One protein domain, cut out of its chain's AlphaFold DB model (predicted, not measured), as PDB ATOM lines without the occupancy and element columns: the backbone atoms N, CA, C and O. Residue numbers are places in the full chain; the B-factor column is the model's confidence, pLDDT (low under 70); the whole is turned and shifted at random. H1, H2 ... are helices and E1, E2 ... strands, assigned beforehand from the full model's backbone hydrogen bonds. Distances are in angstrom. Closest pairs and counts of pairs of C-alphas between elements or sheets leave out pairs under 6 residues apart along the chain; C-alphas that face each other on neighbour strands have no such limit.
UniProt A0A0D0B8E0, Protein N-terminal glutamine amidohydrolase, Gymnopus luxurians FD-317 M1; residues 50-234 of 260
ATOM      1  N   GLU A  50     134.487 118.901 -22.366       98.75
ATOM      2  CA  GLU A  50     133.719 119.561 -23.417       98.75
ATOM      3  C   GLU A  50     133.520 118.648 -24.635       98.75
ATOM      4  O   GLU A  50     132.402 118.490 -25.120       98.75
ATOM      5  N   GLU A  51     134.560 117.950 -25.093       98.75
ATOM      6  CA  GLU A  51     134.434 117.065 -26.253       98.75
ATOM      7  C   GLU A  51     133.715 115.754 -25.909       98.75
ATOM      8  O   GLU A  51     132.900 115.272 -26.699       98.75
ATOM      9  N   ASN A  52     133.957 115.205 -24.713       98.62
ATOM     10  CA  ASN A  52     133.266 114.003 -24.233       98.62
ATOM     11  C   ASN A  52     131.747 114.236 -24.168       98.62
ATOM     12  O   ASN A  52     130.956 113.414 -24.637       98.62
ATOM     13  N   VAL A  53     131.335 115.386 -23.623       98.75
ATOM     14  CA  VAL A  53     129.924 115.780 -23.542       98.75
ATOM     15  C   VAL A  53     129.356 116.106 -24.919       98.75
ATOM     16  O   VAL A  53     128.231 115.699 -25.202       98.75
ATOM     17  N   TYR A  54     130.115 116.764 -25.800       98.75
ATOM     18  CA  TYR A  54     129.677 117.032 -27.174       98.75
ATOM     19  C   TYR A  54     129.302 115.744 -27.911       98.75
ATOM     20  O   TYR A  54     128.212 115.653 -28.478       98.75
ATOM     21  N   LEU A  55     130.169 114.726 -27.877       98.50
ATOM     22  CA  LEU A  55     129.917 113.449 -28.555       98.50
ATOM     23  C   LEU A  55     128.734 112.692 -27.941       98.50
ATOM     24  O   LEU A  55     127.918 112.124 -28.671       98.50
ATOM     25  N   LEU A  56     128.595 112.722 -26.612       98.50
ATOM     26  CA  LEU A  56     127.449 112.119 -25.934       98.50
ATOM     27  C   LEU A  56     126.133 112.799 -26.338       98.50
ATOM     28  O   LEU A  56     125.176 112.128 -26.725       98.50
ATOM     29  N   ILE A  57     126.101 114.132 -26.294       98.50
ATOM     30  CA  ILE A  57     124.936 114.925 -26.693       98.50
ATOM     31  C   ILE A  57     124.617 114.709 -28.168       98.50
ATOM     32  O   ILE A  57     123.447 114.578 -28.508       98.50
ATOM     33  N   GLN A  58     125.624 114.605 -29.038       98.19
ATOM     34  CA  GLN A  58     125.421 114.301 -30.453       98.19
ATOM     35  C   GLN A  58     124.707 112.957 -30.649       98.19
ATOM     36  O   GLN A  58     123.786 112.869 -31.462       98.19
ATOM     37  N   SER A  59     125.105 111.924 -29.901       97.75
ATOM     38  CA  SER A  59     124.462 110.604 -29.945       97.75
ATOM     39  C   SER A  59     123.007 110.663 -29.469       97.75
ATOM     40  O   SER A  59     122.105 110.157 -30.139       97.75
ATOM     41  N   PHE A  60     122.751 111.346 -28.351       97.62
ATOM     42  CA  PHE A  60     121.399 111.501 -27.810       97.62
ATOM     43  C   PHE A  60     120.490 112.352 -28.698       97.62
ATOM     44  O   PHE A  60     119.342 111.980 -28.929       97.62
ATOM     45  N   PHE A  61     120.996 113.461 -29.233       97.19
ATOM     46  CA  PHE A  61     120.227 114.390 -30.058       97.19
ATOM     47  C   PHE A  61     119.770 113.750 -31.376       97.19
ATOM     48  O   PHE A  61     118.622 113.925 -31.788       97.19
ATOM     49  N   HIS A  62     120.631 112.944 -32.006       96.75
ATOM     50  CA  HIS A  62     120.312 112.233 -33.249       96.75
ATOM     51  C   HIS A  62     119.505 110.943 -33.054       96.75
ATOM     52  O   HIS A  62     119.177 110.287 -34.042       96.75
ATOM     53  N   ASN A  63     119.174 110.571 -31.816       96.50
ATOM     54  CA  ASN A  63     118.296 109.447 -31.525       96.50
ATOM     55  C   ASN A  63     116.887 109.959 -31.170       96.50
ATOM     56  O   ASN A  63     116.685 110.398 -30.035       96.50
ATOM     57  N   PRO A  64     115.890 109.845 -32.074       95.31
ATOM     58  CA  PRO A  64     114.539 110.364 -31.835       95.31
ATOM     59  C   PRO A  64     113.871 109.793 -30.582       95.31
ATOM     60  O   PRO A  64     113.160 110.503 -29.882       95.31
ATOM     61  N   SER A  65     114.165 108.535 -30.223       94.44
ATOM     62  CA  SER A  65     113.623 107.926 -28.995       94.44
ATOM     63  C   SER A  65     114.102 108.604 -27.706       94.44
ATOM     64  O   SER A  65     113.513 108.391 -26.649       94.44
ATOM     65  N   ILE A  66     115.162 109.413 -27.786       95.50
ATOM     66  CA  ILE A  66     115.687 110.220 -26.687       95.50
ATOM     67  C   ILE A  66     115.272 111.680 -26.877       95.50
ATOM     68  O   ILE A  66     114.669 112.251 -25.970       95.50
ATOM     69  N   SER A  67     115.556 112.281 -28.035       95.31
ATOM     70  CA  SER A  67     115.359 113.719 -28.261       95.31
ATOM     71  C   SER A  67     113.895 114.159 -28.361       95.31
ATOM     72  O   SER A  67     113.607 115.326 -28.121       95.31
ATOM     73  N   GLU A  68     112.954 113.249 -28.635       93.56
ATOM     74  CA  GLU A  68     111.514 113.552 -28.557       93.56
ATOM     75  C   GLU A  68     110.977 113.542 -27.115       93.56
ATOM     76  O   GLU A  68     109.900 114.075 -26.847       93.56
ATOM     77  N   ILE A  69     111.711 112.924 -26.183       92.44
ATOM     78  CA  ILE A  69     111.298 112.764 -24.783       92.44
ATOM     79  C   ILE A  69     112.023 113.756 -23.877       92.44
ATOM     80  O   ILE A  69     111.428 114.264 -22.929       92.44
ATOM     81  N   TRP A  70     113.304 114.010 -24.130       95.75
ATOM     82  CA  TRP A  70     114.175 114.756 -23.231       95.75
ATOM     83  C   TRP A  70     114.643 116.065 -23.862       95.75
ATOM     84  O   TRP A  70     115.193 116.070 -24.962       95.75
ATOM     85  N   ASP A  71     114.539 117.156 -23.105       96.31
ATOM     86  CA  ASP A  71     115.370 118.331 -23.339       96.31
ATOM     87  C   ASP A  71     116.821 117.960 -22.983       96.31
ATOM     88  O   ASP A  71     117.096 117.505 -21.867       96.31
ATOM     89  N   ILE A  72     117.760 118.165 -23.908       98.38
ATOM     90  CA  ILE A  72     119.173 117.806 -23.726       98.38
ATOM     91  C   ILE A  72     120.008 119.084 -23.599       98.38
ATOM     92  O   ILE A  72     119.910 119.983 -24.439       98.38
ATOM     93  N   PHE A  73     120.863 119.143 -22.579       98.75
ATOM     94  CA  PHE A  73     121.728 120.289 -22.300       98.75
ATOM     95  C   PHE A  73     123.185 119.879 -22.124       98.75
ATOM     96  O   PHE A  73     123.477 118.888 -21.454       98.75
ATOM     97  N   ALA A  74     124.092 120.704 -22.645       98.88
ATOM     98  CA  ALA A  74     125.452 120.800 -22.131       98.88
ATOM     99  C   ALA A  74     125.457 121.820 -20.990       98.88
ATOM    100  O   ALA A  74     124.911 122.917 -21.132       98.88
ATOM    101  N   VAL A  75     126.073 121.477 -19.865       98.88
ATOM    102  CA  VAL A  75     126.211 122.385 -18.725       98.88
ATOM    103  C   VAL A  75     127.687 122.592 -18.445       98.88
ATOM    104  O   VAL A  75     128.370 121.685 -17.974       98.88
ATOM    105  N   PHE A  76     128.161 123.800 -18.739       98.88
ATOM    106  CA  PHE A  76     129.499 124.255 -18.388       98.88
ATOM    107  C   PHE A  76     129.482 124.781 -16.956       98.88
ATOM    108  O   PHE A  76     128.614 125.569 -16.579       98.88
ATOM    109  N   ILE A  77     130.453 124.350 -16.165       98.88
ATOM    110  CA  ILE A  77     130.586 124.668 -14.750       98.88
ATOM    111  C   ILE A  77     131.916 125.385 -14.576       98.88
ATOM    112  O   ILE A  77     132.973 124.809 -14.815       98.88
ATOM    113  N   SER A  78     131.875 126.648 -14.177       98.81
ATOM    114  CA  SER A  78     133.072 127.447 -13.900       98.81
ATOM    115  C   SER A  78     132.694 128.625 -13.000       98.81
ATOM    116  O   SER A  78     131.593 128.688 -12.451       98.81
ATOM    117  N   ASN A  79     133.613 129.560 -12.809       98.38
ATOM    118  CA  ASN A  79     133.370 130.842 -12.169       98.38
ATOM    119  C   ASN A  79     134.387 131.870 -12.679       98.38
ATOM    120  O   ASN A  79     135.256 131.557 -13.491       98.38
ATOM    121  N   HIS A  80     134.294 133.114 -12.204       96.62
ATOM    122  CA  HIS A  80     135.200 134.170 -12.660       96.62
ATOM    123  C   HIS A  80     136.681 133.861 -12.369       96.62
ATOM    124  O   HIS A  80     137.549 134.210 -13.166       96.62
ATOM    125  N   ALA A  81     136.961 133.171 -11.259       97.56
ATOM    126  CA  ALA A  81     138.312 132.796 -10.848       97.56
ATOM    127  C   ALA A  81     138.851 131.539 -11.554       97.56
ATOM    128  O   ALA A  81     140.049 131.278 -11.466       97.56
ATOM    129  N   ARG A  82     137.995 130.781 -12.257       98.00
ATOM    130  CA  ARG A  82     138.297 129.454 -12.820       98.00
ATOM    131  C   ARG A  82     138.905 128.524 -11.774       98.00
ATOM    132  O   ARG A  82     139.993 127.979 -11.948       98.00
ATOM    133  N   THR A  83     138.214 128.400 -10.649       98.50
ATOM    134  CA  THR A  83     138.633 127.541  -9.538       98.50
ATOM    135  C   THR A  83     137.427 126.897  -8.865       98.50
ATOM    136  O   THR A  83     137.284 126.982  -7.656       98.50
ATOM    137  N   VAL A  84     136.509 126.288  -9.608       98.62
ATOM    138  CA  VAL A  84     135.302 125.683  -9.016       98.62
ATOM    139  C   VAL A  84     135.616 124.383  -8.277       98.62
ATOM    140  O   VAL A  84     136.386 123.556  -8.763       98.62
ATOM    141  N   ALA A  85     135.017 124.196  -7.100       98.38
ATOM    142  CA  ALA A  85     135.201 122.997  -6.282       98.38
ATOM    143  C   ALA A  85     134.081 121.973  -6.524       98.38
ATOM    144  O   ALA A  85     132.914 122.253  -6.238       98.38
ATOM    145  N   LEU A  86     134.441 120.787  -7.023       98.50
ATOM    146  CA  LEU A  86     133.513 119.681  -7.286       98.50
ATOM    147  C   LEU A  86     133.913 118.438  -6.480       98.50
ATOM    148  O   LEU A  86     135.034 117.941  -6.606       98.50
ATOM    149  N   TRP A  87     132.991 117.923  -5.669       98.12
ATOM    150  CA  TRP A  87     133.142 116.682  -4.900       98.12
ATOM    151  C   TRP A  87     132.782 115.446  -5.729       98.12
ATOM    152  O   TRP A  87     132.198 115.549  -6.805       98.12
ATOM    153  N   ASN A  88     133.145 114.261  -5.225       97.12
ATOM    154  CA  ASN A  88     132.876 112.977  -5.881       97.12
ATOM    155  C   ASN A  88     133.429 112.882  -7.315       97.12
ATOM    156  O   ASN A  88     132.797 112.311  -8.199       97.12
ATOM    157  N   GLN A  89     134.626 113.428  -7.542       97.56
ATOM    158  CA  GLN A  89     135.306 113.430  -8.840       97.56
ATOM    159  C   GLN A  89     136.468 112.425  -8.867       97.56
ATOM    160  O   GLN A  89     137.232 112.332  -7.904       97.56
ATOM    161  N   LYS A  90     136.651 111.723  -9.991       96.06
ATOM    162  CA  LYS A  90     137.639 110.647 -10.211       96.06
ATOM    163  C   LYS A  90     139.091 111.070 -10.034       96.06
ATOM    164  O   LYS A  90     139.936 110.233  -9.734       96.06
ATOM    165  N   LEU A  91     139.392 112.353 -10.238       95.19
ATOM    166  CA  LEU A  91     140.733 112.902 -10.015       95.19
ATOM    167  C   LEU A  91     141.028 113.195  -8.539       95.19
ATOM    168  O   LEU A  91     142.166 113.531  -8.201       95.19
ATOM    169  N   SER A  92     140.037 113.089  -7.650       93.69
ATOM    170  CA  SER A  92     140.272 113.293  -6.229       93.69
ATOM    171  C   SER A  92     141.009 112.104  -5.624       93.69
ATOM    172  O   SER A  92     140.626 110.948  -5.781       93.69
ATOM    173  N   ASN A  93     142.051 112.395  -4.849       84.62
ATOM    174  CA  ASN A  93     142.807 111.374  -4.122       84.62
ATOM    175  C   ASN A  93     142.120 110.944  -2.811       84.62
ATOM    176  O   ASN A  93     142.627 110.060  -2.117       84.62
ATOM    177  N   LYS A  94     141.016 111.600  -2.420       89.00
ATOM    178  CA  LYS A  94     140.250 111.329  -1.193       89.00
ATOM    179  C   LYS A  94     138.769 111.612  -1.433       89.00
ATOM    180  O   LYS A  94     138.440 112.666  -1.959       89.00
ATOM    181  N   LEU A  95     137.890 110.724  -0.968       78.19
ATOM    182  CA  LEU A  95     136.446 110.820  -1.220       78.19
ATOM    183  C   LEU A  95     135.839 112.169  -0.781       78.19
ATOM    184  O   LEU A  95     135.042 112.750  -1.507       78.19
ATOM    185  N   ASP A  96     136.298 112.716   0.349       88.38
ATOM    186  CA  ASP A  96     135.757 113.959   0.922       88.38
ATOM    187  C   ASP A  96     136.421 115.242   0.392       88.38
ATOM    188  O   ASP A  96     136.131 116.345   0.867       88.38
ATOM    189  N   TRP A  97     137.373 115.125  -0.539       95.50
ATOM    190  CA  TRP A  97     138.092 116.277  -1.083       95.50
ATOM    191  C   TRP A  97     137.543 116.655  -2.456       95.50
ATOM    192  O   TRP A  97     137.382 115.770  -3.303       95.50
ATOM    193  N   PRO A  98     137.313 117.956  -2.710       97.31
ATOM    194  CA  PRO A  98     136.944 118.401  -4.036       97.31
ATOM    195  C   PRO A  98     138.146 118.347  -4.978       97.31
ATOM    196  O   PRO A  98     139.299 118.519  -4.569       97.31
ATOM    197  N   VAL A  99     137.857 118.198  -6.264       98.12
ATOM    198  CA  VAL A  99     138.769 118.605  -7.332       98.12
ATOM    199  C   VAL A  99     138.488 120.073  -7.640       98.12
ATOM    200  O   VAL A  99     137.329 120.479  -7.733       98.12
ATOM    201  N   ILE A 100     139.552 120.869  -7.757       98.12
ATOM    202  CA  ILE A 100     139.456 122.266  -8.179       98.12
ATOM    203  C   ILE A 100     139.670 122.311  -9.686       98.12
ATOM    204  O   ILE A 100     140.783 122.072 -10.157       98.12
ATOM    205  N   TRP A 101     138.599 122.600 -10.413       98.44
ATOM    206  CA  TRP A 101     138.600 122.705 -11.866       98.44
ATOM    207  C   TRP A 101     138.652 124.167 -12.302       98.44
ATOM    208  O   TRP A 101     138.068 125.046 -11.663       98.44
ATOM    209  N   ASP A 102     139.316 124.426 -13.421       98.19
ATOM    210  CA  ASP A 102     139.171 125.683 -14.148       98.19
ATOM    211  C   ASP A 102     137.799 125.776 -14.816       98.19
ATOM    212  O   ASP A 102     137.098 126.784 -14.673       98.19
ATOM    213  N   TYR A 103     137.371 124.691 -15.452       98.75
ATOM    214  CA  TYR A 103     135.985 124.429 -15.808       98.75
ATOM    215  C   TYR A 103     135.724 122.920 -15.861       98.75
ATOM    216  O   TYR A 103     136.648 122.117 -15.961       98.75
ATOM    217  N   HIS A 104     134.453 122.534 -15.809       98.81
ATOM    218  CA  HIS A 104     134.002 121.168 -16.078       98.81
ATOM    219  C   HIS A 104     132.741 121.191 -16.939       98.81
ATOM    220  O   HIS A 104     132.025 122.195 -16.948       98.81
ATOM    221  N   VAL A 105     132.453 120.108 -17.656       98.88
ATOM    222  CA  VAL A 105     131.263 120.003 -18.510       98.88
ATOM    223  C   VAL A 105     130.542 118.690 -18.244       98.88
ATOM    224  O   VAL A 105     131.159 117.626 -18.213       98.88
ATOM    225  N   ILE A 106     129.221 118.769 -18.095       98.88
ATOM    226  CA  ILE A 106     128.325 117.614 -17.940       98.88
ATOM    227  C   ILE A 106     127.182 117.682 -18.956       98.88
ATOM    228  O   ILE A 106     126.825 118.768 -19.422       98.88
ATOM    229  N   ALA A 107     126.566 116.540 -19.267       98.81
ATOM    230  CA  ALA A 107     125.287 116.518 -19.977       98.81
ATOM    231  C   ALA A 107     124.131 116.376 -18.980       98.81
ATOM    232  O   ALA A 107     124.212 115.577 -18.043       98.81
ATOM    233  N   VAL A 108     123.040 117.111 -19.202       98.62
ATOM    234  CA  VAL A 108     121.812 117.003 -18.403       98.62
ATOM    235  C   VAL A 108     120.622 116.746 -19.316       98.62
ATOM    236  O   VAL A 108     120.391 117.488 -20.270       98.62
ATOM    237  N   LEU A 109     119.862 115.696 -19.012       97.75
ATOM    238  CA  LEU A 109     118.589 115.369 -19.651       97.75
ATOM    239  C   LEU A 109     117.463 115.782 -18.715       97.75
ATOM    240  O   LEU A 109     117.387 115.297 -17.584       97.75
ATOM    241  N   ARG A 110     116.577 116.652 -19.185       95.38
ATOM    242  CA  ARG A 110     115.400 117.096 -18.438       95.38
ATOM    243  C   ARG A 110     114.142 116.656 -19.171       95.38
ATOM    244  O   ARG A 110     114.001 116.883 -20.366       95.38
ATOM    245  N   ALA A 111     113.232 116.010 -18.455       86.62
ATOM    246  CA  ALA A 111     111.937 115.643 -19.015       86.62
ATOM    247  C   ALA A 111     111.083 116.902 -19.279       86.62
ATOM    248  O   ALA A 111     111.356 117.958 -18.701       86.62
ATOM    249  N   PRO A 112     110.023 116.823 -20.099       80.62
ATOM    250  CA  PRO A 112     109.223 117.990 -20.440       80.62
ATOM    251  C   PRO A 112     108.648 118.649 -19.182       80.62
ATOM    252  O   PRO A 112     108.257 117.969 -18.222       80.62
ATOM    253  N   LYS A 113     108.596 119.986 -19.178       74.69
ATOM    254  CA  LYS A 113     108.067 120.758 -18.043       74.69
ATOM    255  C   LYS A 113     106.664 120.275 -17.668       74.69
ATOM    256  O   LYS A 113     105.811 120.096 -18.532       74.69
ATOM    257  N   GLY A 114     106.432 120.097 -16.368       72.31
ATOM    258  CA  GLY A 114     105.172 119.579 -15.829       72.31
ATOM    259  C   GLY A 114     105.103 118.053 -15.719       72.31
ATOM    260  O   GLY A 114     104.104 117.538 -15.223       72.31
ATOM    261  N   SER A 115     106.141 117.319 -16.137       79.69
ATOM    262  CA  SER A 115     106.257 115.897 -15.800       79.69
ATOM    263  C   SER A 115     106.813 115.706 -14.381       79.69
ATOM    264  O   SER A 115     107.623 116.500 -13.904       79.69
ATOM    265  N   SER A 116     106.431 114.606 -13.730       82.31
ATOM    266  CA  SER A 116     107.005 114.165 -12.451       82.31
ATOM    267  C   SER A 116     108.344 113.424 -12.604       82.31
ATOM    268  O   SER A 116     108.866 112.872 -11.633       82.31
ATOM    269  N   ILE A 117     108.894 113.368 -13.821       87.38
ATOM    270  CA  ILE A 117     110.139 112.668 -14.129       87.38
ATOM    271  C   ILE A 117     111.316 113.574 -13.759       87.38
ATOM    272  O   ILE A 117     111.358 114.751 -14.116       87.38
ATOM    273  N   GLN A 118     112.282 113.014 -13.034       91.38
ATOM    274  CA  GLN A 118     113.481 113.731 -12.609       91.38
ATOM    275  C   GLN A 118     114.435 113.980 -13.782       91.38
ATOM    276  O   GLN A 118     114.475 113.203 -14.737       91.38
ATOM    277  N   SER A 119     115.245 115.032 -13.670       95.62
ATOM    278  CA  SER A 119     116.379 115.255 -14.569       95.62
ATOM    279  C   SER A 119     117.532 114.298 -14.255       95.62
ATOM    280  O   SER A 119     117.715 113.887 -13.105       95.62
ATOM    281  N   TRP A 120     118.339 113.984 -15.265       97.38
ATOM    282  CA  TRP A 120     119.447 113.032 -15.188       97.38
ATOM    283  C   TRP A 120     120.749 113.649 -15.676       97.38
ATOM    284  O   TRP A 120     120.757 114.405 -16.643       97.38
ATOM    285  N   VAL A 121     121.845 113.303 -15.011       98.50
ATOM    286  CA  VAL A 121     123.190 113.816 -15.265       98.50
ATOM    287  C   VAL A 121     124.083 112.708 -15.803       98.50
ATOM    288  O   VAL A 121     124.068 111.576 -15.309       98.50
ATOM    289  N   TYR A 122     124.896 113.079 -16.788       98.75
ATOM    290  CA  TYR A 122     125.986 112.282 -17.327       98.75
ATOM    291  C   TYR A 122     127.279 113.069 -17.146       98.75
ATOM    292  O   TYR A 122     127.505 114.086 -17.804       98.75
ATOM    293  N   ASP A 123     128.106 112.588 -16.228       98.62
ATOM    294  CA  ASP A 123     129.426 113.121 -15.927       98.62
ATOM    295  C   ASP A 123     130.433 111.972 -16.038       98.62
ATOM    296  O   ASP A 123     130.386 111.005 -15.275       98.62
ATOM    297  N   PHE A 124     131.348 112.057 -17.002       98.31
ATOM    298  CA  PHE A 124     132.374 111.031 -17.182       98.31
ATOM    299  C   PHE A 124     133.385 111.000 -16.035       98.31
ATOM    300  O   PHE A 124     134.044 109.973 -15.843       98.31
ATOM    301  N   ASP A 125     133.496 112.075 -15.261       97.94
ATOM    302  CA  ASP A 125     134.494 112.252 -14.214       97.94
ATOM    303  C   ASP A 125     133.920 112.074 -12.801       97.94
ATOM    304  O   ASP A 125     134.670 112.171 -11.834       97.94
ATOM    305  N   THR A 126     132.641 111.704 -12.641       97.62
ATOM    306  CA  THR A 126     132.039 111.446 -11.318       97.62
ATOM    307  C   THR A 126     132.253 110.020 -10.790       97.62
ATOM    308  O   THR A 126     132.370 109.052 -11.548       97.62
ATOM    309  N   HIS A 127     132.237 109.865  -9.466       96.31
ATOM    310  CA  HIS A 127     132.149 108.583  -8.761       96.31
ATOM    311  C   HIS A 127     130.709 108.113  -8.489       96.31
ATOM    312  O   HIS A 127     130.524 106.958  -8.111       96.31
ATOM    313  N   LEU A 128     129.698 108.959  -8.712       96.50
ATOM    314  CA  LEU A 128     128.293 108.701  -8.342       96.50
ATOM    315  C   LEU A 128     127.555 107.709  -9.264       96.50
ATOM    316  O   LEU A 128     126.379 107.417  -9.059       96.50
ATOM    317  N   GLY A 129     128.239 107.179 -10.280       94.62
ATOM    318  CA  GLY A 129     127.633 106.380 -11.344       94.62
ATOM    319  C   GLY A 129     127.126 107.239 -12.503       94.62
ATOM    320  O   GLY A 129     127.208 108.465 -12.477       94.62
ATOM    321  N   MET A 130     126.653 106.584 -13.564       94.81
ATOM    322  CA  MET A 130     126.176 107.266 -14.765       94.81
ATOM    323  C   MET A 130     125.132 106.413 -15.514       94.81
ATOM    324  O   MET A 130     125.453 105.283 -15.894       94.81
ATOM    325  N   PRO A 131     123.914 106.932 -15.766       96.56
ATOM    326  CA  PRO A 131     123.415 108.234 -15.315       96.56
ATOM    327  C   PRO A 131     123.125 108.270 -13.805       96.56
ATOM    328  O   PRO A 131     122.937 107.235 -13.168       96.56
ATOM    329  N   VAL A 132     123.044 109.478 -13.251       96.94
ATOM    330  CA  VAL A 132     122.627 109.750 -11.863       96.94
ATOM    331  C   VAL A 132     121.575 110.860 -11.857       96.94
ATOM    332  O   VAL A 132     121.561 111.706 -12.749       96.94
ATOM    333  N   THR A 133     120.645 110.858 -10.901       96.31
ATOM    334  CA  THR A 133     119.609 111.900 -10.848       96.31
ATOM    335  C   THR A 133     120.226 113.262 -10.532       96.31
ATOM    336  O   THR A 133     121.187 113.351  -9.764       96.31
ATOM    337  N   TRP A 134     119.654 114.335 -11.087       96.62
ATOM    338  CA  TRP A 134     120.121 115.706 -10.855       96.62
ATOM    339  C   TRP A 134     120.212 116.039  -9.365       96.62
ATOM    340  O   TRP A 134     121.232 116.554  -8.927       96.62
ATOM    341  N   ASN A 135     119.192 115.698  -8.572       95.56
ATOM    342  CA  ASN A 135     119.177 116.017  -7.143       95.56
ATOM    343  C   ASN A 135     120.327 115.334  -6.381       95.56
ATOM    344  O   ASN A 135     120.970 115.974  -5.545       95.56
ATOM    345  N   SER A 136     120.612 114.062  -6.681       96.75
ATOM    346  CA  SER A 136     121.722 113.335  -6.044       96.75
ATOM    347  C   SER A 136     123.057 113.923  -6.492       96.75
ATOM    348  O   SER A 136     123.856 114.337  -5.661       96.75
ATOM    349  N   TYR A 137     123.249 114.095  -7.806       98.19
ATOM    350  CA  TYR A 137     124.465 114.701  -8.347       98.19
ATOM    351  C   TYR A 137     124.727 116.090  -7.761       98.19
ATOM    352  O   TYR A 137     125.835 116.373  -7.315       98.19
ATOM    353  N   PHE A 138     123.705 116.946  -7.718       97.81
ATOM    354  CA  PHE A 138     123.824 118.316  -7.243       97.81
ATOM    355  C   PHE A 138     124.223 118.376  -5.766       97.81
ATOM    356  O   PHE A 138     125.151 119.104  -5.416       97.81
ATOM    357  N   SER A 139     123.545 117.599  -4.915       97.00
ATOM    358  CA  SER A 139     123.795 117.591  -3.467       97.00
ATOM    359  C   SER A 139     125.123 116.940  -3.073       97.00
ATOM    360  O   SER A 139     125.709 117.332  -2.065       97.00
ATOM    361  N   GLU A 140     125.614 115.984  -3.863       97.50
ATOM    362  CA  GLU A 140     126.867 115.273  -3.589       97.50
ATOM    363  C   GLU A 140     128.091 115.890  -4.284       97.50
ATOM    364  O   GLU A 140     129.221 115.641  -3.865       97.50
ATOM    365  N   THR A 141     127.896 116.693  -5.335       98.06
ATOM    366  CA  THR A 141     128.996 117.304  -6.107       98.06
ATOM    367  C   THR A 141     129.244 118.756  -5.719       98.06
ATOM    368  O   THR A 141     130.399 119.182  -5.696       98.06
ATOM    369  N   PHE A 142     128.199 119.536  -5.415       97.88
ATOM    370  CA  PHE A 142     128.331 120.973  -5.171       97.88
ATOM    371  C   PHE A 142     128.045 121.347  -3.720       97.88
ATOM    372  O   PHE A 142     127.120 120.846  -3.088       97.88
ATOM    373  N   SER A 143     128.806 122.317  -3.215       95.50
ATOM    374  CA  SER A 143     128.589 122.914  -1.900       95.50
ATOM    375  C   SER A 143     128.235 124.395  -2.022       95.50
ATOM    376  O   SER A 143     128.808 125.126  -2.831       95.50
ATOM    377  N   MET A 144     127.289 124.846  -1.193       94.19
ATOM    378  CA  MET A 144     126.921 126.263  -1.044       94.19
ATOM    379  C   MET A 144     127.712 126.974   0.067       94.19
ATOM    380  O   MET A 144     127.455 128.143   0.350       94.19
ATOM    381  N   THR A 145     128.613 126.267   0.755       95.06
ATOM    382  CA  THR A 145     129.348 126.769   1.930       95.06
ATOM    383  C   THR A 145     130.848 126.916   1.675       95.06
ATOM    384  O   THR A 145     131.647 126.941   2.611       95.06
ATOM    385  N   VAL A 146     131.242 127.034   0.408       96.44
ATOM    386  CA  VAL A 146     132.625 127.317   0.006       96.44
ATOM    387  C   VAL A 146     132.867 128.826  -0.101       96.44
ATOM    388  O   VAL A 146     131.918 129.589  -0.290       96.44
ATOM    389  N   PRO A 147     134.124 129.295  -0.002       97.62
ATOM    390  CA  PRO A 147     134.453 130.670  -0.363       97.62
ATOM    391  C   PRO A 147     134.007 130.991  -1.794       97.62
ATOM    392  O   PRO A 147     134.069 130.129  -2.667       97.62
ATOM    393  N   GLU A 148     133.627 132.244  -2.053       95.88
ATOM    394  CA  GLU A 148     133.095 132.692  -3.351       95.88
ATOM    395  C   GLU A 148     134.013 132.347  -4.533       95.88
ATOM    396  O   GLU A 148     133.541 131.916  -5.582       95.88
ATOM    397  N   ALA A 149     135.334 132.424  -4.337       97.38
ATOM    398  CA  ALA A 149     136.327 132.042  -5.343       97.38
ATOM    399  C   ALA A 149     136.224 130.572  -5.797       97.38
ATOM    400  O   ALA A 149     136.673 130.239  -6.890       97.38
ATOM    401  N   PHE A 150     135.621 129.692  -4.992       98.31
ATOM    402  CA  PHE A 150     135.413 128.279  -5.316       98.31
ATOM    403  C   PHE A 150     133.960 127.926  -5.649       98.31
ATOM    404  O   PHE A 150     133.664 126.777  -5.980       98.31
ATOM    405  N   GLN A 151     133.047 128.898  -5.567       98.25
ATOM    406  CA  GLN A 151     131.626 128.682  -5.800       98.25
ATOM    407  C   GLN A 151     131.347 128.470  -7.291       98.25
ATOM    408  O   GLN A 151     131.810 129.248  -8.124       98.25
ATOM    409  N   SER A 152     130.574 127.433  -7.618       98.50
ATOM    410  CA  SER A 152     130.192 127.119  -8.998       98.50
ATOM    411  C   SER A 152     129.080 128.019  -9.541       98.50
ATOM    412  O   SER A 152     128.067 128.254  -8.871       98.50
ATOM    413  N   THR A 153     129.253 128.422 -10.797       98.50
ATOM    414  CA  THR A 153     128.249 129.027 -11.677       98.50
ATOM    415  C   THR A 153     128.091 128.133 -12.910       98.50
ATOM    416  O   THR A 153     129.011 127.398 -13.279       98.50
ATOM    417  N   PHE A 154     126.908 128.151 -13.518       98.75
ATOM    418  CA  PHE A 154     126.489 127.159 -14.501       98.75
ATOM    419  C   PHE A 154     126.006 127.852 -15.764       98.75
ATOM    420  O   PHE A 154     125.017 128.580 -15.717       98.75
ATOM    421  N   ARG A 155     126.651 127.594 -16.898       98.81
ATOM    422  CA  ARG A 155     126.112 127.954 -18.209       98.81
ATOM    423  C   ARG A 155     125.414 126.744 -18.803       98.81
ATOM    424  O   ARG A 155     126.043 125.716 -19.045       98.81
ATOM    425  N   VAL A 156     124.119 126.879 -19.043       98.75
ATOM    426  CA  VAL A 156     123.262 125.827 -19.585       98.75
ATOM    427  C   VAL A 156     122.996 126.114 -21.055       98.75
ATOM    428  O   VAL A 156     122.365 127.114 -21.397       98.75
ATOM    429  N   VAL A 157     123.463 125.223 -21.925       98.88
ATOM    430  CA  VAL A 157     123.372 125.367 -23.380       98.88
ATOM    431  C   VAL A 157     122.513 124.239 -23.953       98.88
ATOM    432  O   VAL A 157     122.845 123.068 -23.747       98.88
ATOM    433  N   PRO A 158     121.420 124.543 -24.678       98.56
ATOM    434  CA  PRO A 158     120.642 123.525 -25.378       98.56
ATOM    435  C   PRO A 158     121.499 122.741 -26.379       98.56
ATOM    436  O   PRO A 158     122.366 123.316 -27.038       98.56
ATOM    437  N   ALA A 159     121.224 121.444 -26.529       98.44
ATOM    438  CA  ALA A 159     121.988 120.542 -27.392       98.44
ATOM    439  C   ALA A 159     122.151 121.059 -28.825       98.44
ATOM    440  O   ALA A 159     123.266 121.073 -29.333       98.44
ATOM    441  N   GLU A 160     121.074 121.531 -29.455       98.31
ATOM    442  CA  GLU A 160     121.120 122.069 -30.821       98.31
ATOM    443  C   GLU A 160     122.108 123.237 -30.938       98.31
ATOM    444  O   GLU A 160     122.943 123.266 -31.839       98.31
ATOM    445  N   VAL A 161     122.077 124.164 -29.974       98.69
ATOM    446  CA  VAL A 161     122.987 125.314 -29.945       98.69
ATOM    447  C   VAL A 161     124.424 124.845 -29.752       98.69
ATOM    448  O   VAL A 161     125.314 125.314 -30.459       98.69
ATOM    449  N   TYR A 162     124.652 123.899 -28.837       98.75
ATOM    450  CA  TYR A 162     125.986 123.373 -28.567       98.75
ATOM    451  C   TYR A 162     126.580 122.652 -29.785       98.75
ATOM    452  O   TYR A 162     127.705 122.944 -30.183       98.75
ATOM    453  N   LEU A 163     125.806 121.775 -30.427       98.69
ATOM    454  CA  LEU A 163     126.227 121.022 -31.610       98.69
ATOM    455  C   LEU A 163     126.442 121.906 -32.846       98.69
ATOM    456  O   LEU A 163     127.206 121.538 -33.735       98.69
ATOM    457  N   ASP A 164     125.776 123.055 -32.930       98.44
ATOM    458  CA  ASP A 164     125.916 123.959 -34.071       98.44
ATOM    459  C   ASP A 164     127.042 124.990 -33.874       98.44
ATOM    460  O   ASP A 164     127.795 125.268 -34.809       98.44
ATOM    461  N   HIS A 165     127.211 125.505 -32.650       98.69
ATOM    462  CA  HIS A 165     128.059 126.669 -32.364       98.69
ATOM    463  C   HIS A 165     129.337 126.370 -31.576       98.69
ATOM    464  O   HIS A 165     130.108 127.292 -31.323       98.69
ATOM    465  N   PHE A 166     129.589 125.133 -31.150       98.75
ATOM    466  CA  PHE A 166     130.832 124.806 -30.449       98.75
ATOM    467  C   PHE A 166     131.988 124.538 -31.415       98.75
ATOM    468  O   PHE A 166     131.842 123.793 -32.386       98.75
ATOM    469  N   ALA A 167     133.163 125.086 -31.113       98.56
ATOM    470  CA  ALA A 167     134.412 124.755 -31.780       98.56
ATOM    471  C   ALA A 167     135.589 124.757 -30.794       98.56
ATOM    472  O   ALA A 167     135.779 125.698 -30.019       98.56
ATOM    473  N   SER A 168     136.433 123.730 -30.870       98.25
ATOM    474  CA  SER A 168     137.684 123.661 -30.112       98.25
ATOM    475  C   SER A 168     138.794 123.111 -30.993       98.25
ATOM    476  O   SER A 168     138.771 121.945 -31.365       98.25
ATOM    477  N   ASP A 169     139.803 123.933 -31.273       97.44
ATOM    478  CA  ASP A 169     141.072 123.516 -31.887       97.44
ATOM    479  C   ASP A 169     142.068 122.899 -30.883       97.44
ATOM    480  O   ASP A 169     143.201 122.586 -31.252       97.44
ATOM    481  N   ARG A 170     141.659 122.740 -29.612       97.31
ATOM    482  CA  ARG A 170     142.466 122.209 -28.494       97.31
ATOM    483  C   ARG A 170     143.707 123.035 -28.136       97.31
ATOM    484  O   ARG A 170     144.522 122.585 -27.330       97.31
ATOM    485  N   SER A 171     143.843 124.253 -28.661       95.25
ATOM    486  CA  SER A 171     144.989 125.134 -28.387       95.25
ATOM    487  C   SER A 171     145.145 125.484 -26.903       95.25
ATOM    488  O   SER A 171     146.267 125.655 -26.430       95.25
ATOM    489  N   HIS A 172     144.048 125.501 -26.140       94.06
ATOM    490  CA  HIS A 172     144.055 125.711 -24.688       94.06
ATOM    491  C   HIS A 172     144.821 124.624 -23.905       94.06
ATOM    492  O   HIS A 172     145.267 124.878 -22.791       94.06
ATOM    493  N   MET A 173     145.028 123.443 -24.502       94.81
ATOM    494  CA  MET A 173     145.788 122.333 -23.915       94.81
ATOM    495  C   MET A 173     147.254 122.295 -24.359       94.81
ATOM    496  O   MET A 173     147.976 121.365 -23.991       94.81
ATOM    497  N   LEU A 174     147.714 123.268 -25.153       93.25
ATOM    498  CA  LEU A 174     149.121 123.379 -25.532       93.25
ATOM    499  C   LEU A 174     149.970 123.798 -24.328       93.25
ATOM    500  O   LEU A 174     149.699 124.791 -23.654       93.25
ATOM    501  N   ASP A 175     151.056 123.066 -24.095       88.00
ATOM    502  CA  ASP A 175     152.089 123.457 -23.149       88.00
ATOM    503  C   ASP A 175     152.945 124.576 -23.752       88.00
ATOM    504  O   ASP A 175     153.905 124.352 -24.492       88.00
ATOM    505  N   THR A 176     152.593 125.810 -23.402       82.25
ATOM    506  CA  THR A 176     153.304 127.023 -23.824       82.25
ATOM    507  C   THR A 176     154.680 127.188 -23.169       82.25
ATOM    508  O   THR A 176     155.441 128.069 -23.571       82.25
ATOM    509  N   LYS A 177     155.033 126.356 -22.176       78.44
ATOM    510  CA  LYS A 177     156.333 126.410 -21.486       78.44
ATOM    511  C   LYS A 177     157.402 125.576 -22.189       78.44
ATOM    512  O   LYS A 177     158.593 125.828 -21.996       78.44
ATOM    513  N   SER A 178     157.005 124.608 -23.014       70.81
ATOM    514  CA  SER A 178     157.926 123.793 -23.806       70.81
ATOM    515  C   SER A 178     158.388 124.568 -25.049       70.81
ATOM    516  O   SER A 178     157.779 124.523 -26.114       70.81
ATOM    517  N   ALA A 179     159.490 125.309 -24.912       61.03
ATOM    518  CA  ALA A 179     160.005 126.216 -25.944       61.03
ATOM    519  C   ALA A 179     160.534 125.528 -27.220       61.03
ATOM    520  O   ALA A 179     160.830 126.208 -28.201       61.03
ATOM    521  N   CYS A 180     160.703 124.202 -27.216       64.38
ATOM    522  CA  CYS A 180     161.402 123.498 -28.295       64.38
ATOM    523  C   CYS A 180     160.498 122.640 -29.183       64.38
ATOM    524  O   CYS A 180     160.920 122.328 -30.287       64.38
ATOM    525  N   ASN A 181     159.287 122.281 -28.738       70.12
ATOM    526  CA  ASN A 181     158.277 121.581 -29.537       70.12
ATOM    527  C   ASN A 181     156.886 121.797 -28.917       70.12
ATOM    528  O   ASN A 181     156.776 121.688 -27.692       70.12
ATOM    529  N   PRO A 182     155.828 122.026 -29.721       75.06
ATOM    530  CA  PRO A 182     154.465 122.045 -29.210       75.06
ATOM    531  C   PRO A 182     154.127 120.664 -28.639       75.06
ATOM    532  O   PRO A 182     154.036 119.673 -29.363       75.06
ATOM    533  N   SER A 183     153.974 120.606 -27.323       88.38
ATOM    534  CA  SER A 183     153.509 119.435 -26.584       88.38
ATOM    535  C   SER A 183     152.183 119.768 -25.919       88.38
ATOM    536  O   SER A 183     151.919 120.930 -25.630       88.38
ATOM    537  N   TYR A 184     151.350 118.766 -25.663       90.56
ATOM    538  CA  TYR A 184     150.066 118.961 -24.993       90.56
ATOM    539  C   TYR A 184     150.168 118.577 -23.519       90.56
ATOM    540  O   TYR A 184     150.878 117.634 -23.166       90.56
ATOM    541  N   LEU A 185     149.431 119.286 -22.661       92.62
ATOM    542  CA  LEU A 185     149.373 119.022 -21.219       92.62
ATOM    543  C   LEU A 185     148.808 117.628 -20.901       92.62
ATOM    544  O   LEU A 185     149.102 117.058 -19.847       92.62
ATOM    545  N   LYS A 186     147.979 117.087 -21.802       94.44
ATOM    546  CA  LYS A 186     147.335 115.772 -21.706       94.44
ATOM    547  C   LYS A 186     147.278 115.093 -23.082       94.44
ATOM    548  O   LYS A 186     147.401 115.780 -24.096       94.44
ATOM    549  N   PRO A 187     147.118 113.756 -23.137       94.75
ATOM    550  CA  PRO A 187     146.930 113.039 -24.396       94.75
ATOM    551  C   PRO A 187     145.715 113.561 -25.171       94.75
ATOM    552  O   PRO A 187     144.651 113.745 -24.591       94.75
ATOM    553  N   LEU A 188     145.882 113.768 -26.479       95.31
ATOM    554  CA  LEU A 188     144.812 114.242 -27.353       95.31
ATOM    555  C   LEU A 188     143.739 113.171 -27.589       95.31
ATOM    556  O   LEU A 188     144.081 111.987 -27.700       95.31
ATOM    557  N   PRO A 189     142.472 113.576 -27.790       96.75
ATOM    558  CA  PRO A 189     141.459 112.679 -28.318       96.75
ATOM    559  C   PRO A 189     141.855 112.131 -29.705       96.75
ATOM    560  O   PRO A 189     142.458 112.857 -30.504       96.75
ATOM    561  N   PRO A 190     141.504 110.871 -30.036       95.62
ATOM    562  CA  PRO A 190     141.971 110.181 -31.247       95.62
ATOM    563  C   PRO A 190     141.249 110.601 -32.541       95.62
ATOM    564  O   PRO A 190     141.498 110.030 -33.600       95.62
ATOM    565  N   TYR A 191     140.344 111.574 -32.466       97.00
ATOM    566  CA  TYR A 191     139.567 112.104 -33.585       97.00
ATOM    567  C   TYR A 191     139.923 113.581 -33.844       97.00
ATOM    568  O   TYR A 191     140.501 114.238 -32.966       97.00
ATOM    569  N   PRO A 192     139.611 114.122 -35.037       97.44
ATOM    570  CA  PRO A 192     139.870 115.523 -35.361       97.44
ATOM    571  C   PRO A 192     139.200 116.502 -34.381       97.44
ATOM    572  O   PRO A 192     138.192 116.147 -33.775       97.44
ATOM    573  N   PRO A 193     139.724 117.731 -34.238       97.75
ATOM    574  CA  PRO A 193     139.071 118.799 -33.480       97.75
ATOM    575  C   PRO A 193     137.590 118.973 -33.848       97.75
ATOM    576  O   PRO A 193     137.227 118.900 -35.025       97.75
ATOM    577  N   LEU A 194     136.742 119.200 -32.845       98.12
ATOM    578  CA  LEU A 194     135.295 119.309 -33.038       98.12
ATOM    579  C   LEU A 194     134.900 120.726 -33.454       98.12
ATOM    580  O   LEU A 194     135.372 121.707 -32.876       98.12
ATOM    581  N   GLN A 195     134.018 120.815 -34.450       97.88
ATOM    582  CA  GLN A 195     133.418 122.057 -34.935       97.88
ATOM    583  C   GLN A 195     131.961 121.806 -35.325       97.88
ATOM    584  O   GLN A 195     131.668 120.894 -36.104       97.88
ATOM    585  N   GLY A 196     131.063 122.627 -34.794       97.69
ATOM    586  CA  GLY A 196     129.657 122.629 -35.155       97.69
ATOM    587  C   GLY A 196     129.406 123.181 -36.560       97.69
ATOM    588  O   GLY A 196     130.270 123.803 -37.186       97.69
ATOM    589  N   SER A 197     128.204 122.936 -37.086       96.38
ATOM    590  CA  SER A 197     127.877 123.259 -38.483       96.38
ATOM    591  C   SER A 197     127.931 124.761 -38.780       96.38
ATOM    592  O   SER A 197     128.411 125.156 -39.849       96.38
ATOM    593  N   PHE A 198     127.476 125.610 -37.857       98.00
ATOM    594  CA  PHE A 198     127.616 127.064 -37.940       98.00
ATOM    595  C   PHE A 198     129.090 127.468 -37.930       98.00
ATOM    596  O   PHE A 198     129.531 128.210 -38.809       98.00
ATOM    597  N   CYS A 199     129.881 126.925 -37.005       97.88
ATOM    598  CA  CYS A 199     131.311 127.222 -36.912       97.88
ATOM    599  C   CYS A 199     132.060 126.912 -38.211       97.88
ATOM    600  O   CYS A 199     132.821 127.754 -38.686       97.88
ATOM    601  N   ILE A 200     131.778 125.768 -38.844       97.19
ATOM    602  CA  ILE A 200     132.365 125.396 -40.140       97.19
ATOM    603  C   ILE A 200     132.014 126.432 -41.218       97.19
ATOM    604  O   ILE A 200     132.898 126.910 -41.930       97.19
ATOM    605  N   LYS A 201     130.734 126.816 -41.330       97.75
ATOM    606  CA  LYS A 201     130.266 127.796 -42.333       97.75
ATOM    607  C   LYS A 201     130.892 129.178 -42.146       97.75
ATOM    608  O   LYS A 201     131.096 129.890 -43.126       97.75
ATOM    609  N   HIS A 202     131.188 129.544 -40.903       97.69
ATOM    610  CA  HIS A 202     131.716 130.853 -40.526       97.69
ATOM    611  C   HIS A 202     133.222 130.846 -40.219       97.69
ATOM    612  O   HIS A 202     133.743 131.853 -39.746       97.69
ATOM    613  N   ALA A 203     133.924 129.745 -40.513       97.56
ATOM    614  CA  ALA A 203     135.355 129.569 -40.257       97.56
ATOM    615  C   ALA A 203     135.776 129.839 -38.794       97.56
ATOM    616  O   ALA A 203     136.885 130.305 -38.530       97.56
ATOM    617  N   VAL A 204     134.900 129.530 -37.834       98.00
ATOM    618  CA  VAL A 204     135.205 129.585 -36.399       98.00
ATOM    619  C   VAL A 204     135.884 128.277 -36.005       98.00
ATOM    620  O   VAL A 204     135.259 127.220 -36.017       98.00
ATOM    621  N   THR A 205     137.166 128.339 -35.652       97.62
ATOM    622  CA  THR A 205     137.951 127.143 -35.296       97.62
ATOM    623  C   THR A 205     138.059 126.905 -33.796       97.62
ATOM    624  O   THR A 205     138.342 125.783 -33.382       97.62
ATOM    625  N   HIS A 206     137.841 127.940 -32.985       98.12
ATOM    626  CA  HIS A 206     137.939 127.874 -31.533       98.12
ATOM    627  C   HIS A 206     137.068 128.949 -30.881       98.12
ATOM    628  O   HIS A 206     137.203 130.128 -31.205       98.12
ATOM    629  N   ASN A 207     136.212 128.550 -29.942       98.38
ATOM    630  CA  ASN A 207     135.416 129.457 -29.109       98.38
ATOM    631  C   ASN A 207     135.071 128.868 -27.727       98.38
ATOM    632  O   ASN A 207     134.164 129.354 -27.057       98.38
ATOM    633  N   LEU A 208     135.800 127.843 -27.268       98.50
ATOM    634  CA  LEU A 208     135.566 127.182 -25.977       98.50
ATOM    635  C   LEU A 208     135.403 128.179 -24.818       98.50
ATOM    636  O   LEU A 208     134.519 128.023 -23.979       98.50
ATOM    637  N   MET A 209     136.225 129.229 -24.782       98.00
ATOM    638  CA  MET A 209     136.212 130.176 -23.665       98.00
ATOM    639  C   MET A 209     134.936 131.023 -23.596       98.00
ATOM    640  O   MET A 209     134.607 131.505 -22.512       98.00
ATOM    641  N   ASP A 210     134.178 131.130 -24.689       98.00
ATOM    642  CA  ASP A 210     132.865 131.781 -24.697       98.00
ATOM    643  C   ASP A 210     131.828 130.924 -23.950       98.00
ATOM    644  O   ASP A 210     130.955 131.451 -23.261       98.00
ATOM    645  N   PHE A 211     131.963 129.593 -24.013       98.50
ATOM    646  CA  PHE A 211     131.160 128.649 -23.227       98.50
ATOM    647  C   PHE A 211     131.626 128.569 -21.766       98.50
ATOM    648  O   PHE A 211     130.816 128.400 -20.857       98.50
ATOM    649  N   VAL A 212     132.927 128.722 -21.512       98.56
ATOM    650  CA  VAL A 212     133.475 128.725 -20.144       98.56
ATOM    651  C   VAL A 212     133.172 130.035 -19.409       98.56
ATOM    652  O   VAL A 212     133.047 130.033 -18.183       98.56
ATOM    653  N   SER A 213     133.041 131.160 -20.121       98.25
ATOM    654  CA  SER A 213     132.686 132.437 -19.499       98.25
ATOM    655  C   SER A 213     131.348 132.330 -18.772       98.25
ATOM    656  O   SER A 213     130.361 131.846 -19.322       98.25
ATOM    657  N   MET A 214     131.299 132.834 -17.540       98.25
ATOM    658  CA  MET A 214     130.083 132.903 -16.723       98.25
ATOM    659  C   MET A 214     129.473 134.310 -16.718       98.25
ATOM    660  O   MET A 214     128.643 134.629 -15.869       98.25
ATOM    661  N   HIS A 215     129.888 135.177 -17.646       97.12
ATOM    662  CA  HIS A 215     129.252 136.473 -17.831       97.12
ATOM    663  C   HIS A 215     127.989 136.319 -18.707       97.12
ATOM    664  O   HIS A 215     128.075 135.718 -19.781       97.12
ATOM    665  N   PRO A 216     126.816 136.849 -18.303       94.56
ATOM    666  CA  PRO A 216     125.557 136.609 -19.020       94.56
ATOM    667  C   PRO A 216     125.512 137.115 -20.468       94.56
ATOM    668  O   PRO A 216     124.722 136.612 -21.255       94.56
ATOM    669  N   SER A 217     126.324 138.116 -20.824       94.81
ATOM    670  CA  SER A 217     126.396 138.635 -22.201       94.81
ATOM    671  C   SER A 217     127.301 137.827 -23.128       94.81
ATOM    672  O   SER A 217     127.337 138.108 -24.323       94.81
ATOM    673  N   ASP A 218     128.080 136.901 -22.576       94.06
ATOM    674  CA  ASP A 218     129.069 136.144 -23.333       94.06
ATOM    675  C   ASP A 218     128.460 134.824 -23.803       94.06
ATOM    676  O   ASP A 218     127.583 134.262 -23.140       94.06
ATOM    677  N   GLY A 219     128.983 134.300 -24.911       93.75
ATOM    678  CA  GLY A 219     128.728 132.939 -25.369       93.75
ATOM    679  C   GLY A 219     127.265 132.615 -25.660       93.75
ATOM    680  O   GLY A 219     126.522 133.413 -26.225       93.75
ATOM    681  N   TYR A 220     126.883 131.387 -25.315       97.06
ATOM    682  CA  TYR A 220     125.616 130.770 -25.703       97.06
ATOM    683  C   TYR A 220     124.858 130.248 -24.482       97.06
ATOM    684  O   TYR A 220     125.465 129.930 -23.459       97.06
ATOM    685  N   GLY A 221     123.540 130.104 -24.599       97.81
ATOM    686  CA  GLY A 221     122.705 129.632 -23.495       97.81
ATOM    687  C   GLY A 221     122.628 130.614 -22.323       97.81
ATOM    688  O   GLY A 221     123.044 131.766 -22.429       97.81
ATOM    689  N   ASP A 222     122.093 130.133 -21.204       98.31
ATOM    690  CA  ASP A 222     121.778 130.950 -20.031       98.31
ATOM    691  C   ASP A 222     122.719 130.640 -18.861       98.31
ATOM    692  O   ASP A 222     123.130 129.494 -18.662       98.31
ATOM    693  N   VAL A 223     123.036 131.656 -18.053       98.50
ATOM    694  CA  VAL A 223     123.901 131.518 -16.871       98.50
ATOM    695  C   VAL A 223     123.072 131.519 -15.586       98.50
ATOM    696  O   VAL A 223     122.266 132.417 -15.344       98.50
ATOM    697  N   PHE A 224     123.326 130.542 -14.720       98.50
ATOM    698  CA  PHE A 224     122.654 130.338 -13.442       98.50
ATOM    699  C   PHE A 224     123.666 130.275 -12.298       98.50
ATOM    700  O   PHE A 224     124.735 129.679 -12.415       98.50
ATOM    701  N   GLY A 225     123.302 130.847 -11.150       97.88
ATOM    702  CA  GLY A 225     124.037 130.636  -9.906       97.88
ATOM    703  C   GLY A 225     123.653 129.309  -9.251       97.88
ATOM    704  O   GLY A 225     122.640 128.701  -9.597       97.88
ATOM    705  N   ILE A 226     124.412 128.889  -8.235       95.69
ATOM    706  CA  ILE A 226     124.189 127.601  -7.555       95.69
ATOM    707  C   ILE A 226     122.771 127.408  -6.992       95.69
ATOM    708  O   ILE A 226     122.288 126.287  -6.917       95.69
ATOM    709  N   ARG A 227     122.068 128.481  -6.614       92.81
ATOM    710  CA  ARG A 227     120.684 128.373  -6.124       92.81
ATOM    711  C   ARG A 227     119.688 128.209  -7.270       92.81
ATOM    712  O   ARG A 227     118.846 127.325  -7.221       92.81
ATOM    713  N   THR A 228     119.816 129.030  -8.311       96.19
ATOM    714  CA  THR A 228     118.839 129.077  -9.407       96.19
ATOM    715  C   THR A 228     118.972 127.903 -10.371       96.19
ATOM    716  O   THR A 228     117.983 127.511 -10.983       96.19
ATOM    717  N   ILE A 229     120.162 127.300 -10.486       96.75
ATOM    718  CA  ILE A 229     120.359 126.109 -11.323       96.75
ATOM    719  C   ILE A 229     119.591 124.901 -10.783       96.75
ATOM    720  O   ILE A 229     119.056 124.111 -11.557       96.75
ATOM    721  N   HIS A 230     119.507 124.767  -9.455       93.94
ATOM    722  CA  HIS A 230     118.778 123.670  -8.841       93.94
ATOM    723  C   HIS A 230     117.296 123.768  -9.196       93.94
ATOM    724  O   HIS A 230     116.728 122.788  -9.659       93.94
ATOM    725  N   ASP A 231     116.706 124.959  -9.090       92.50
ATOM    726  CA  ASP A 231     115.303 125.201  -9.447       92.50
ATOM    727  C   ASP A 231     115.024 124.974 -10.944       92.50
ATOM    728  O   ASP A 231     113.927 124.572 -11.321       92.50
ATOM    729  N   PHE A 232     116.016 125.195 -11.813       94.06
ATOM    730  CA  PHE A 232     115.875 124.988 -13.257       94.06
ATOM    731  C   PHE A 232     115.796 123.505 -13.671       94.06
ATOM    732  O   PHE A 232     115.149 123.177 -14.675       94.06
ATOM    733  N   PHE A 233     116.469 122.619 -12.930       94.19
ATOM    734  CA  PHE A 233     116.559 121.185 -13.239       94.19
ATOM    735  C   PHE A 233     115.815 120.277 -12.258       94.19
ATOM    736  O   PHE A 233     115.554 119.117 -12.595       94.19
ATOM    737  N   ALA A 234     115.457 120.762 -11.071       86.56
ATOM    738  CA  ALA A 234     114.609 120.024 -10.151       86.56
ATOM    739  C   ALA A 234     113.218 119.838 -10.773       86.56
ATOM    740  O   ALA A 234     112.617 120.773 -11.301       86.56
TER     741      ALA A 234
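AT A GLANCE: This is residues 50 to 234 of the 260 residues of the protein "Protein N-terminal glutamine amidohydrolase" of Gymnopus luxurians FD-317 M1 (UniProt A0A0D0B8E0). A strongly twisted five-stranded sheet runs through the middle, with H1 and H4 packed over one face, H7 over the other, and H3 beside edge strand E5. A small hairpin, E2 and E3, turns off one end of the sheet, and the long loop of residues 166 to 196 reaches away from the body and folds back. The printed part has 185 residues, with seven named helices and seven named strands that follow along the chain as H1 H2 E1 E2 E3 E4 E5 H3 E6 H4 H5 H6 E7 H7; the five-stranded sheet, in the order E5 - E4 - E1 - E6 - E7, is antiparallel. The class is mixed, helices and strands, with only 83 residues in named elements; the whole is compact, with a radius of gyration of the C-alphas of 16.6 A and spans of 56 by 40 by 31 A.

IN THESE COORDINATES: H1, residues 50 to 61, begins at C-alpha 50 (133.719, 119.561, -23.417) and is 15.9 A long. H2 is residues 64 to 67. E1, residues 71 to 78, is 22.0 A long. E2 is residues 84 to 86, E3 99 to 101. E4, residues 104 to 110, is 19.2 A long; E5 is residues 120 to 122. H3 is residues 134 to 141, and E6, residues 153 to 158, is 16.6 A long. H4 is residues 159 to 165, H5 197 to 201, H6 208 to 212 and E7 222 to 225. H7, residues 226 to 233, ends at C-alpha 233 (116.559, 121.185, -13.239).

HOW THE PARTS SIT: Across the sheet, N 109 and O 120 of E4 and E5 are 2.8 A apart, N 75 and O 106 of E1 and E4 2.8 A, N 155 and O 76 of E6 and E1 2.8 A, and N 224 and O 154 of E7 and E6 2.8 A. E3 runs on into E4 at 93 degrees; in the hairpin E2 and E3, N 84 and O 101 are 2.9 A apart. There are three layers, helices on both faces of the sheet: H1 and H4 on one, H3 and H7 on the other. H1 runs along E4 at a height over the sheet of 8.8 A. H1 and H4 touch at a steep tilt of 55 degrees, opposite ways, the closest C-alphas being Ile 57 and Ala 159, 6.4 A. H4 touches H5, Asp 164 and Ser 197 being closest, with C-alphas 4.9 A apart. H2 touches H1 only at the corner, and only just, with 3 pairs of C-alphas within 8 A. H6 only grazes the sheet with residues 211 to 212. H3 and H7 only just touch, with 3 pairs within 8 A. Every O i to N i+4 pair is within hydrogen-bond range in H1, H3, H4, H5 and H6, against 2 of 4 in H7; H2 is too short for one.

THE WHOLE: The C-alphas of Gly 114 and Cys 180, 57.7 A apart, are the two farthest. The printed part has no cut. The long links are E2 to E3, E5 to H3, H3 to E6 and H4 to H5. Mean pLDDT of the printed part is 95.1; residues 179 to 180 are under 70.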